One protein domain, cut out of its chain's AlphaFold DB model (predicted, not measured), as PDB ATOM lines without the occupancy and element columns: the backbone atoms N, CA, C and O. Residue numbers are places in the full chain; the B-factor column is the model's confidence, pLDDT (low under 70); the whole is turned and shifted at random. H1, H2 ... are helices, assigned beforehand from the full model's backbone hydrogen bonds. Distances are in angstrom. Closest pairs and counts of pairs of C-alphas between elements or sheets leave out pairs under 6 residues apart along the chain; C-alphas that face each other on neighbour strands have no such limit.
ATOM      1  N   GLY A   5      42.905  53.412 -22.329       52.12
ATOM      2  CA  GLY A   5      42.441  53.564 -23.711       52.12
ATOM      3  C   GLY A   5      43.417  53.080 -24.796       52.12
ATOM      4  O   GLY A   5      42.973  52.686 -25.872       52.12
ATOM      5  N   HIS A   6      44.734  53.057 -24.554       54.88
ATOM      6  CA  HIS A   6      45.705  52.735 -25.615       54.88
ATOM      7  C   HIS A   6      45.708  51.239 -25.968       54.88
ATOM      8  O   HIS A   6      45.714  50.878 -27.145       54.88
ATOM      9  N   PHE A   7      45.614  50.368 -24.956       57.44
ATOM     10  CA  PHE A   7      45.512  48.916 -25.145       57.44
ATOM     11  C   PHE A   7      44.230  48.519 -25.889       57.44
ATOM     12  O   PHE A   7      44.278  47.655 -26.764       57.44
ATOM     13  N   SER A   8      43.113  49.201 -25.612       62.44
ATOM     14  CA  SER A   8      41.822  48.952 -26.270       62.44
ATOM     15  C   SER A   8      41.872  49.222 -27.781       62.44
ATOM     16  O   SER A   8      41.427  48.401 -28.587       62.44
ATOM     17  N   HIS A   9      42.511  50.317 -28.204       72.25
ATOM     18  CA  HIS A   9      42.648  50.637 -29.629       72.25
ATOM     19  C   HIS A   9      43.566  49.669 -30.389       72.25
ATOM     20  O   HIS A   9      43.320  49.381 -31.564       72.25
ATOM     21  N   ILE A  10      44.618  49.161 -29.744       75.25
ATOM     22  CA  ILE A  10      45.562  48.214 -30.354       75.25
ATOM     23  C   ILE A  10      44.913  46.837 -30.499       75.25
ATOM     24  O   ILE A  10      44.926  46.266 -31.591       75.25
ATOM     25  N   ALA A  11      44.281  46.344 -29.430       79.06
ATOM     26  CA  ALA A  11      43.524  45.100 -29.458       79.06
ATOM     27  C   ALA A  11      42.422  45.147 -30.529       79.06
ATOM     28  O   ALA A  11      42.278  44.201 -31.301       79.06
ATOM     29  N   GLY A  12      41.722  46.282 -30.660       82.00
ATOM     30  CA  GLY A  12      40.723  46.499 -31.707       82.00
ATOM     31  C   GLY A  12      41.287  46.436 -33.132       82.00
ATOM     32  O   GLY A  12      40.678  45.815 -34.001       82.00
ATOM     33  N   LYS A  13      42.470  47.013 -33.391       83.44
ATOM     34  CA  LYS A  13      43.128  46.932 -34.711       83.44
ATOM     35  C   LYS A  13      43.552  45.507 -35.061       83.44
ATOM     36  O   LYS A  13      43.327  45.072 -36.187       83.44
ATOM     37  N   ILE A  14      44.141  44.781 -34.108       86.06
ATOM     38  CA  ILE A  14      44.545  43.381 -34.308       86.06
ATOM     39  C   ILE A  14      43.304  42.514 -34.553       86.06
ATOM     40  O   ILE A  14      43.287  41.742 -35.508       86.06
ATOM     41  N   ALA A  15      42.243  42.699 -33.760       83.69
ATOM     42  CA  ALA A  15      40.975  41.993 -33.927       83.69
ATOM     43  C   ALA A  15      40.309  42.288 -35.281       83.69
ATOM     44  O   ALA A  15      39.796  41.370 -35.913       83.69
ATOM     45  N   LEU A  16      40.359  43.534 -35.768       85.69
ATOM     46  CA  LEU A  16      39.827  43.908 -37.081       85.69
ATOM     47  C   LEU A  16      40.607  43.247 -38.225       85.69
ATOM     48  O   LEU A  16      39.995  42.683 -39.129       85.69
ATOM     49  N   ILE A  17      41.945  43.288 -38.183       86.25
ATOM     50  CA  ILE A  17      42.793  42.625 -39.188       86.25
ATOM     51  C   ILE A  17      42.521  41.120 -39.179       86.25
ATOM     52  O   ILE A  17      42.309  40.526 -40.234       86.25
ATOM     53  N   TYR A  18      42.468  40.518 -37.990       86.81
ATOM     54  CA  TYR A  18      42.132  39.111 -37.821       86.81
ATOM     55  C   TYR A  18      40.759  38.777 -38.417       86.81
ATOM     56  O   TYR A  18      40.653  37.841 -39.204       86.81
ATOM     57  N   LEU A  19      39.727  39.569 -38.111       84.38
ATOM     58  CA  LEU A  19      38.369  39.384 -38.622       84.38
ATOM     59  C   LEU A  19      38.326  39.456 -40.149       84.38
ATOM     60  O   LEU A  19      37.751  38.571 -40.780       84.38
ATOM     61  N   VAL A  20      38.952  40.469 -40.755       89.06
ATOM     62  CA  VAL A  20      38.985  40.637 -42.216       89.06
ATOM     63  C   VAL A  20      39.699  39.464 -42.880       89.06
ATOM     64  O   VAL A  20      39.168  38.875 -43.820       89.06
ATOM     65  N   VAL A  21      40.872  39.085 -42.371       88.25
ATOM     66  CA  VAL A  21      41.667  37.995 -42.943       88.25
ATOM     67  C   VAL A  21      40.965  36.645 -42.778       88.25
ATOM     68  O   VAL A  21      40.924  35.867 -43.729       88.25
ATOM     69  N   CYS A  22      40.350  36.379 -41.622       84.38
ATOM     70  CA  CYS A  22      39.588  35.149 -41.400       84.38
ATOM     71  C   CYS A  22      38.347  35.077 -42.289       84.38
ATOM     72  O   CYS A  22      38.075  34.035 -42.878       84.38
ATOM     73  N   THR A  23      37.620  36.187 -42.430       84.31
ATOM     74  CA  THR A  23      36.435  36.254 -43.298       84.31
ATOM     75  C   THR A  23      36.820  36.012 -44.755       84.31
ATOM     76  O   THR A  23      36.180  35.222 -45.448       84.31
ATOM     77  N   LEU A  24      37.906  36.642 -45.213       86.00
ATOM     78  CA  LEU A  24      38.425  36.458 -46.564       86.00
ATOM     79  C   LEU A  24      38.889  35.013 -46.803       86.00
ATOM     80  O   LEU A  24      38.599  34.445 -47.855       86.00
ATOM     81  N   TRP A  25      39.561  34.405 -45.822       86.75
ATOM     82  CA  TRP A  25      39.993  33.010 -45.882       86.75
ATOM     83  C   TRP A  25      38.815  32.046 -46.018       86.75
ATOM     84  O   TRP A  25      38.848  31.179 -46.887       86.75
ATOM     85  N   ILE A  26      37.770  32.206 -45.197       83.88
ATOM     86  CA  ILE A  26      36.578  31.347 -45.240       83.88
ATOM     87  C   ILE A  26      35.944  31.412 -46.636       83.88
ATOM     88  O   ILE A  26      35.812  30.383 -47.299       83.88
ATOM     89  N   LEU A  27      35.659  32.624 -47.126       83.44
ATOM     90  CA  LEU A  27      34.989  32.833 -48.412       83.44
ATOM     91  C   LEU A  27      35.802  32.308 -49.603       83.44
ATOM     92  O   LEU A  27      35.256  31.635 -50.477       83.44
ATOM     93  N   LEU A  28      37.103  32.610 -49.662       83.25
ATOM     94  CA  LEU A  28      37.956  32.171 -50.770       83.25
ATOM     95  C   LEU A  28      38.199  30.666 -50.728       83.25
ATOM     96  O   LEU A  28      38.140  30.000 -51.760       83.25
ATOM     97  N   SER A  29      38.447  30.121 -49.540       83.62
ATOM     98  CA  SER A  29      38.765  28.708 -49.395       83.62
ATOM     99  C   SER A  29      37.562  27.815 -49.711       83.62
ATOM    100  O   SER A  29      37.744  26.725 -50.246       83.62
ATOM    101  N   ASP A  30      36.332  28.251 -49.420       81.62
ATOM    102  CA  ASP A  30      35.121  27.530 -49.841       81.62
ATOM    103  C   ASP A  30      34.984  27.503 -51.370       81.62
ATOM    104  O   ASP A  30      34.684  26.459 -51.950       81.62
ATOM    105  N   ARG A  31      35.284  28.619 -52.049       80.88
ATOM    106  CA  ARG A  31      35.227  28.684 -53.519       80.88
ATOM    107  C   ARG A  31      36.270  27.812 -54.210       80.88
ATOM    108  O   ARG A  31      35.968  27.241 -55.253       80.88
ATOM    109  N   VAL A  32      37.466  27.684 -53.637       81.62
ATOM    110  CA  VAL A  32      38.527  26.824 -54.188       81.62
ATOM    111  C   VAL A  32      38.121  25.349 -54.159       81.62
ATOM    112  O   VAL A  32      38.326  24.656 -55.150       81.62
ATOM    113  N   ILE A  33      37.496  24.878 -53.072       78.69
ATOM    114  CA  ILE A  33      37.032  23.481 -52.969       78.69
ATOM    115  C   ILE A  33      35.970  23.176 -54.034       78.69
ATOM    116  O   ILE A  33      36.029  22.124 -54.664       78.69
ATOM    117  N   ILE A  34      35.029  24.099 -54.259       76.62
ATOM    118  CA  ILE A  34      33.960  23.942 -55.261       76.62
ATOM    119  C   ILE A  34      34.534  23.920 -56.684       76.62
ATOM    120  O   ILE A  34      34.094  23.133 -57.514       76.62
ATOM    121  N   TRP A  35      35.526  24.766 -56.965       76.94
ATOM    122  CA  TRP A  35      36.149  24.854 -58.287       76.94
ATOM    123  C   TRP A  35      36.984  23.619 -58.657       76.94
ATOM    124  O   TRP A  35      37.156  23.333 -59.836       76.94
ATOM    125  N   MET A  36      37.492  22.877 -57.670       77.00
ATOM    126  CA  MET A  36      38.340  21.706 -57.905       77.00
ATOM    127  C   MET A  36      37.571  20.411 -58.266       77.00
ATOM    128  O   MET A  36      38.231  19.400 -58.479       77.00
ATOM    129  N   GLU A  37      36.226  20.419 -58.331       69.44
ATOM    130  CA  GLU A  37      35.371  19.264 -58.713       69.44
ATOM    131  C   GLU A  37      35.779  17.920 -58.054       69.44
ATOM    132  O   GLU A  37      35.870  16.878 -58.699       69.44
ATOM    133  N   ILE A  38      36.054  17.935 -56.744       64.75
ATOM    134  CA  ILE A  38      36.607  16.777 -56.018       64.75
ATOM    135  C   ILE A  38      35.493  15.823 -55.540       64.75
ATOM    136  O   ILE A  38      34.532  16.256 -54.902       64.75
ATOM    137  N   ASP A  39      35.672  14.517 -55.785       65.44
ATOM    138  CA  ASP A  39      34.782  13.418 -55.366       65.44
ATOM    139  C   ASP A  39      34.332  13.494 -53.899       65.44
ATOM    140  O   ASP A  39      35.119  13.772 -52.988       65.44
ATOM    141  N   SER A  40      33.071  13.120 -53.644       61.19
ATOM    142  CA  SER A  40      32.409  13.233 -52.333       61.19
ATOM    143  C   SER A  40      33.129  12.508 -51.186       61.19
ATOM    144  O   SER A  40      33.003  12.919 -50.035       61.19
ATOM    145  N   PHE A  41      33.914  11.467 -51.486       58.25
ATOM    146  CA  PHE A  41      34.694  10.710 -50.498       58.25
ATOM    147  C   PHE A  41      35.940  11.471 -49.993       58.25
ATOM    148  O   PHE A  41      36.350  11.296 -48.847       58.25
ATOM    149  N   ASN A  42      36.507  12.373 -50.802       65.44
ATOM    150  CA  ASN A  42      37.715  13.140 -50.464       65.44
ATOM    151  C   ASN A  42      37.412  14.498 -49.803       65.44
ATOM    152  O   ASN A  42      38.298  15.103 -49.196       65.44
ATOM    153  N   ILE A  43      36.159  14.967 -49.855       70.69
ATOM    154  CA  ILE A  43      35.748  16.268 -49.299       70.69
ATOM    155  C   ILE A  43      35.980  16.334 -47.779       70.69
ATOM    156  O   ILE A  43      36.451  17.354 -47.278       70.69
ATOM    157  N   THR A  44      35.710  15.261 -47.028       71.12
ATOM    158  CA  THR A  44      35.835  15.267 -45.557       71.12
ATOM    159  C   THR A  44      37.285  15.417 -45.089       71.12
ATOM    160  O   THR A  44      37.556  16.211 -44.189       71.12
ATOM    161  N   GLN A  45      38.234  14.712 -45.715       73.06
ATOM    162  CA  GLN A  45      39.658  14.844 -45.377       73.06
ATOM    163  C   GLN A  45      40.199  16.227 -45.758       73.06
ATOM    164  O   GLN A  45      40.958  16.832 -44.997       73.06
ATOM    165  N   LEU A  46      39.753  16.765 -46.897       76.88
ATOM    166  CA  LEU A  46      40.144  18.095 -47.358       76.88
ATOM    167  C   LEU A  46      39.635  19.202 -46.419       76.88
ATOM    168  O   LEU A  46      40.360  20.157 -46.145       76.88
ATOM    169  N   GLN A  47      38.433  19.039 -45.856       73.75
ATOM    170  CA  GLN A  47      37.889  19.933 -44.828       73.75
ATOM    171  C   GLN A  47      38.731  19.915 -43.540       73.75
ATOM    172  O   GLN A  47      39.019  20.975 -42.982       73.75
ATOM    173  N   SER A  48      39.202  18.744 -43.090       78.50
ATOM    174  CA  SER A  48      40.089  18.648 -41.920       78.50
ATOM    175  C   SER A  48      41.454  19.303 -42.159       78.50
ATOM    176  O   SER A  48      41.930  20.060 -41.309       78.50
ATOM    177  N   ILE A  49      42.067  19.075 -43.326       82.06
ATOM    178  CA  ILE A  49      43.349  19.697 -43.705       82.06
ATOM    179  C   ILE A  49      43.203  21.219 -43.806       82.06
ATOM    180  O   ILE A  49      44.049  21.957 -43.300       82.06
ATOM    181  N   LYS A  50      42.104  21.704 -44.393       81.62
ATOM    182  CA  LYS A  50      41.776  23.134 -44.463       81.62
ATOM    183  C   LYS A  50      41.633  23.760 -43.076       81.62
ATOM    184  O   LYS A  50      42.147  24.856 -42.855       81.62
ATOM    185  N   GLY A  51      40.968  23.074 -42.144       80.25
ATOM    186  CA  GLY A  51      40.842  23.524 -40.758       80.25
ATOM    187  C   GLY A  51      42.200  23.654 -40.062       80.25
ATOM    188  O   GLY A  51      42.479  24.678 -39.443       80.25
ATOM    189  N   LEU A  52      43.084  22.665 -40.229       82.75
ATOM    190  CA  LEU A  52      44.445  22.718 -39.684       82.75
ATOM    191  C   LEU A  52      45.288  23.833 -40.319       82.75
ATOM    192  O   LEU A  52      45.975  24.562 -39.604       82.75
ATOM    193  N   ALA A  53      45.192  24.016 -41.640       83.38
ATOM    194  CA  ALA A  53      45.857  25.109 -42.344       83.38
ATOM    195  C   ALA A  53      45.369  26.482 -41.858       83.38
ATOM    196  O   ALA A  53      46.179  27.386 -41.666       83.38
ATOM    197  N   PHE A  54      44.067  26.624 -41.587       86.00
ATOM    198  CA  PHE A  54      43.500  27.841 -41.013       86.00
ATOM    199  C   PHE A  54      44.049  28.127 -39.615       86.00
ATOM    200  O   PHE A  54      44.494  29.245 -39.360       86.00
ATOM    201  N   VAL A  55      44.060  27.135 -38.717       87.75
ATOM    202  CA  VAL A  55      44.588  27.307 -37.351       87.75
ATOM    203  C   VAL A  55      46.067  27.701 -37.391       87.75
ATOM    204  O   VAL A  55      46.473  28.639 -36.704       87.75
ATOM    205  N   LEU A  56      46.876  27.056 -38.236       90.31
ATOM    206  CA  LEU A  56      48.291  27.400 -38.391       90.31
ATOM    207  C   LEU A  56      48.473  28.821 -38.941       90.31
ATOM    208  O   LEU A  56      49.230  29.608 -38.374       90.31
ATOM    209  N   PHE A  57      47.746  29.174 -40.002       87.50
ATOM    210  CA  PHE A  57      47.829  30.496 -40.620       87.50
ATOM    211  C   PHE A  57      47.400  31.610 -39.660       87.50
ATOM    212  O   PHE A  57      48.100  32.610 -39.511       87.50
ATOM    213  N   THR A  58      46.282  31.421 -38.958       88.06
ATOM    214  CA  THR A  58      45.774  32.379 -37.967       88.06
ATOM    215  C   THR A  58      46.703  32.532 -36.769       88.06
ATOM    216  O   THR A  58      46.952  33.658 -36.342       88.06
ATOM    217  N   THR A  59      47.279  31.435 -36.274       89.62
ATOM    218  CA  THR A  59      48.258  31.468 -35.178       89.62
ATOM    219  C   THR A  59      49.510  32.246 -35.579       89.62
ATOM    220  O   THR A  59      49.954  33.122 -34.837       89.62
ATOM    221  N   VAL A  60      50.053  31.990 -36.776       91.31
ATOM    222  CA  VAL A  60      51.219  32.720 -37.300       91.31
ATOM    223  C   VAL A  60      50.891  34.197 -37.519       91.31
ATOM    224  O   VAL A  60      51.675  35.059 -37.128       91.31
ATOM    225  N   LEU A  61      49.726  34.509 -38.093       88.69
ATOM    226  CA  LEU A  61      49.288  35.885 -38.324       88.69
ATOM    227  C   LEU A  61      49.190  36.675 -37.015       88.69
ATOM    228  O   LEU A  61      49.753  37.765 -36.921       88.69
ATOM    229  N   ILE A  62      48.502  36.132 -36.005       90.31
ATOM    230  CA  ILE A  62      48.367  36.782 -34.694       90.31
ATOM    231  C   ILE A  62      49.745  36.965 -34.062       90.31
ATOM    232  O   ILE A  62      50.061  38.068 -33.617       90.31
ATOM    233  N   TYR A  63      50.581  35.925 -34.066       90.69
ATOM    234  CA  TYR A  63      51.933  35.998 -33.516       90.69
ATOM    235  C   TYR A  63      52.759  37.115 -34.169       90.69
ATOM    236  O   TYR A  63      53.351  37.931 -33.464       90.69
ATOM    237  N   LEU A  64      52.757  37.212 -35.504       91.19
ATOM    238  CA  LEU A  64      53.487  38.255 -36.230       91.19
ATOM    239  C   LEU A  64      52.944  39.660 -35.946       91.19
ATOM    240  O   LEU A  64      53.728  40.599 -35.810       91.19
ATOM    241  N   LEU A  65      51.621  39.818 -35.847       89.31
ATOM    242  CA  LEU A  65      50.993  41.103 -35.531       89.31
ATOM    243  C   LEU A  65      51.349  41.577 -34.120       89.31
ATOM    244  O   LEU A  65      51.699  42.744 -33.942       89.31
ATOM    245  N   VAL A  66      51.283  40.677 -33.137       90.56
ATOM    246  CA  VAL A  66      51.646  40.975 -31.747       90.56
ATOM    247  C   VAL A  66      53.133  41.302 -31.652       90.56
ATOM    248  O   VAL A  66      53.481  42.362 -31.135       90.56
ATOM    249  N   LYS A  67      53.998  40.465 -32.238       91.25
ATOM    250  CA  LYS A  67      55.450  40.669 -32.231       91.25
ATOM    251  C   LYS A  67      55.851  42.007 -32.851       91.25
ATOM    252  O   LYS A  67      56.576  42.777 -32.237       91.25
ATOM    253  N   ARG A  68      55.311  42.341 -34.029       89.75
ATOM    254  CA  ARG A  68      55.585  43.626 -34.693       89.75
ATOM    255  C   ARG A  68      55.196  44.822 -33.821       89.75
ATOM    256  O   ARG A  68      55.860  45.856 -33.868       89.75
ATOM    257  N   HIS A  69      54.093  44.717 -33.086       88.94
ATOM    258  CA  HIS A  69      53.659  45.790 -32.202       88.94
ATOM    259  C   HIS A  69      54.584  45.924 -30.988       88.94
ATOM    260  O   HIS A  69      54.948  47.042 -30.624       88.94
ATOM    261  N   GLU A  70      54.975  44.802 -30.384       91.38
ATOM    262  CA  GLU A  70      55.921  44.770 -29.269       91.38
ATOM    263  C   GLU A  70      57.274  45.381 -29.668       91.38
ATOM    264  O   GLU A  70      57.737  46.320 -29.013       91.38
ATOM    265  N   ASP A  71      57.830  44.968 -30.811       93.56
ATOM    266  CA  ASP A  71      59.082  45.502 -31.362       93.56
ATOM    267  C   ASP A  71      58.990  47.023 -31.598       93.56
ATOM    268  O   ASP A  71      59.861  47.784 -31.174       93.56
ATOM    269  N   ALA A  72      57.892  47.506 -32.194       90.62
ATOM    270  CA  ALA A  72      57.688  48.938 -32.429       90.62
ATOM    271  C   ALA A  72      57.594  49.749 -31.125       90.62
ATOM    272  O   ALA A  72      58.118  50.864 -31.047       90.62
ATOM    273  N   THR A  73      56.942  49.208 -30.090       90.56
ATOM    274  CA  THR A  73      56.907  49.860 -28.773       90.56
ATOM    275  C   THR A  73      58.274  49.879 -28.102       90.56
ATOM    276  O   THR A  73      58.630  50.883 -27.484       90.56
ATOM    277  N   HIS A  74      59.051  48.806 -28.259       94.06
ATOM    278  CA  HIS A  74      60.402  48.720 -27.728       94.06
ATOM    279  C   HIS A  74      61.320  49.750 -28.392       94.06
ATOM    280  O   HIS A  74      61.928  50.561 -27.696       94.06
ATOM    281  N   GLU A  75      61.334  49.813 -29.726       95.06
ATOM    282  CA  GLU A  75      62.114  50.808 -30.468       95.06
ATOM    283  C   GLU A  75      61.731  52.246 -30.097       95.06
ATOM    284  O   GLU A  75      62.600  53.100 -29.930       95.06
ATOM    285  N   ALA A  76      60.435  52.544 -29.968       92.69
ATOM    286  CA  ALA A  76      59.981  53.880 -29.585       92.69
ATOM    287  C   ALA A  76      60.478  54.268 -28.183       92.69
ATOM    288  O   ALA A  76      60.908  55.406 -27.968       92.69
ATOM    289  N   LEU A  77      60.466  53.319 -27.243       94.00
ATOM    290  CA  LEU A  77      60.974  53.520 -25.890       94.00
ATOM    291  C   LEU A  77      62.494  53.708 -25.874       94.00
ATOM    292  O   LEU A  77      62.995  54.580 -25.166       94.00
ATOM    293  N   GLU A  78      63.235  52.929 -26.661       95.12
ATOM    294  CA  GLU A  78      64.681  53.100 -26.800       95.12
ATOM    295  C   GLU A  78      65.042  54.449 -27.420       95.12
ATOM    296  O   GLU A  78      65.939  55.128 -26.920       95.12
ATOM    297  N   ARG A  79      64.319  54.887 -28.457       93.69
ATOM    298  CA  ARG A  79      64.506  56.216 -29.060       93.69
ATOM    299  C   ARG A  79      64.244  57.332 -28.053       93.69
ATOM    300  O   ARG A  79      65.032  58.275 -27.991       93.69
ATOM    301  N   LEU A  80      63.188  57.214 -27.245       93.69
ATOM    302  CA  LEU A  80      62.895  58.172 -26.179       93.69
ATOM    303  C   LEU A  80      64.033  58.212 -25.151       93.69
ATOM    304  O   LEU A  80      64.593  59.277 -24.911       93.69
ATOM    305  N   ARG A  81      64.440  57.049 -24.630       92.94
ATOM    306  CA  ARG A  81      65.556  56.931 -23.677       92.94
ATOM    307  C   ARG A  81      66.857  57.487 -24.240       92.94
ATOM    308  O   ARG A  81      67.624  58.106 -23.510       92.94
ATOM    309  N   ARG A  82      67.129  57.266 -25.529       93.75
ATOM    310  CA  ARG A  82      68.315  57.803 -26.203       93.75
ATOM    311  C   ARG A  82      68.269  59.325 -26.256       93.75
ATOM    312  O   ARG A  82      69.247  59.955 -25.881       93.75
ATOM    313  N   SER A  83      67.131  59.895 -26.653       92.12
ATOM    314  CA  SER A  83      66.945  61.349 -26.689       92.12
ATOM    315  C   SER A  83      67.032  61.980 -25.294       92.12
ATOM    316  O   SER A  83      67.623  63.044 -25.140       92.12
ATOM    317  N   GLU A  84      66.493  61.329 -24.261       89.56
ATOM    318  CA  GLU A  84      66.623  61.780 -22.868       89.56
ATOM    319  C   GLU A  84      68.079  61.745 -22.391       89.56
ATOM    320  O   GLU A  84      68.577  62.740 -21.864       89.56
ATOM    321  N   LYS A  85      68.792  60.639 -22.636       90.50
ATOM    322  CA  LYS A  85      70.215  60.512 -22.291       90.50
ATOM    323  C   LYS A  85      71.081  61.536 -23.012       90.50
ATOM    324  O   LYS A  85      71.988  62.088 -22.399       90.50
ATOM    325  N   GLU A  86      70.818  61.793 -24.288       91.50
ATOM    326  CA  GLU A  86      71.542  62.795 -25.070       91.50
ATOM    327  C   GLU A  86      71.376  64.193 -24.462       91.50
ATOM    328  O   GLU A  86      72.372  64.870 -24.219       91.50
ATOM    329  N   LYS A  87      70.145  64.583 -24.101       87.12
ATOM    330  CA  LYS A  87      69.873  65.863 -23.425       87.12
ATOM    331  C   LYS A  87      70.619  65.989 -22.098       87.12
ATOM    332  O   LYS A  87      71.264  67.006 -21.867       87.12
ATOM    333  N   ILE A  88      70.560  64.958 -21.250       87.44
ATOM    334  CA  ILE A  88      71.280  64.942 -19.966       87.44
ATOM    335  C   ILE A  88      72.788  65.048 -20.207       87.44
ATOM    336  O   ILE A  88      73.456  65.831 -19.548       87.44
ATOM    337  N   THR A  89      73.315  64.316 -21.191       89.88
ATOM    338  CA  THR A  89      74.747  64.327 -21.519       89.88
ATOM    339  C   THR A  89      75.207  65.713 -21.955       89.88
ATOM    340  O   THR A  89      76.246  66.169 -21.492       89.88
ATOM    341  N   VAL A  90      74.447  66.402 -22.810       91.44
ATOM    342  CA  VAL A  90      74.776  67.774 -23.225       91.44
ATOM    343  C   VAL A  90      74.839  68.696 -22.010       91.44
ATOM    344  O   VAL A  90      75.831  69.393 -21.826       91.44
ATOM    345  N   LEU A  91      73.821  68.659 -21.148       90.50
ATOM    346  CA  LEU A  91      73.761  69.543 -19.987       90.50
ATOM    347  C   LEU A  91      74.782  69.194 -18.888       90.50
ATOM    348  O   LEU A  91      75.214  70.081 -18.161       90.50
ATOM    349  N   ASP A  92      75.192  67.934 -18.761       91.06
ATOM    350  CA  ASP A  92      76.220  67.515 -17.800       91.06
ATOM    351  C   ASP A  92      77.655  67.804 -18.286       91.06
ATOM    352  O   ASP A  92      78.589  67.696 -17.494       91.06
TER     353      ASP A  92
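Overview. This is residues 5 to 92 of the 282 residues of the protein "PAS_4 domain-containing protein" of Methanomicrobia archaeon (UniProt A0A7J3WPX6). A long helical hairpin with unequal arms: the long helix H2 makes the length, and the shorter H1 runs back along part of it, with residues 70 to 92 of H2 sticking out free. The printed part has 88 residues with two named helices, H1 then H2, and no named strand; the class is all helix. The whole is extended, a rod spanning 78 by 21 by 16 A, with a radius of gyration of the C-alphas of 22.0 A.

Along the chain. H2, residues 43 to 92, measures 72.5 A from C-alpha 43 at (35.748, 16.268, -49.299) to C-alpha 92 at (76.220, 67.515, -17.800). H1, residues 5 to 35, measures 45.4 A and begins with C-alpha 5 at (42.441, 53.564, -23.711).

Arrangement. H2 touches H1 with its residues 54 to 66 alone, and H1 touches H2 with residues 14 to 25 alone. Their closest C-alphas, those of Leu 65 and Ile 14, are 6.9 A apart. The two form a helical hairpin, at a shallow tilt of 28 degrees, opposite ways. In H1 and H2 every O i to N i+4 pair is within hydrogen-bond range.

Size, cuts and confidence. The C-alphas farthest apart, those of Ser 40 and Asp 92, are 77.8 A apart. The printed part has no cut, and the link from H1 to H2, 7 residues, is short. Mean pLDDT of the printed part is 83.2; residues 5 to 8 and 37 to 42 are under 70.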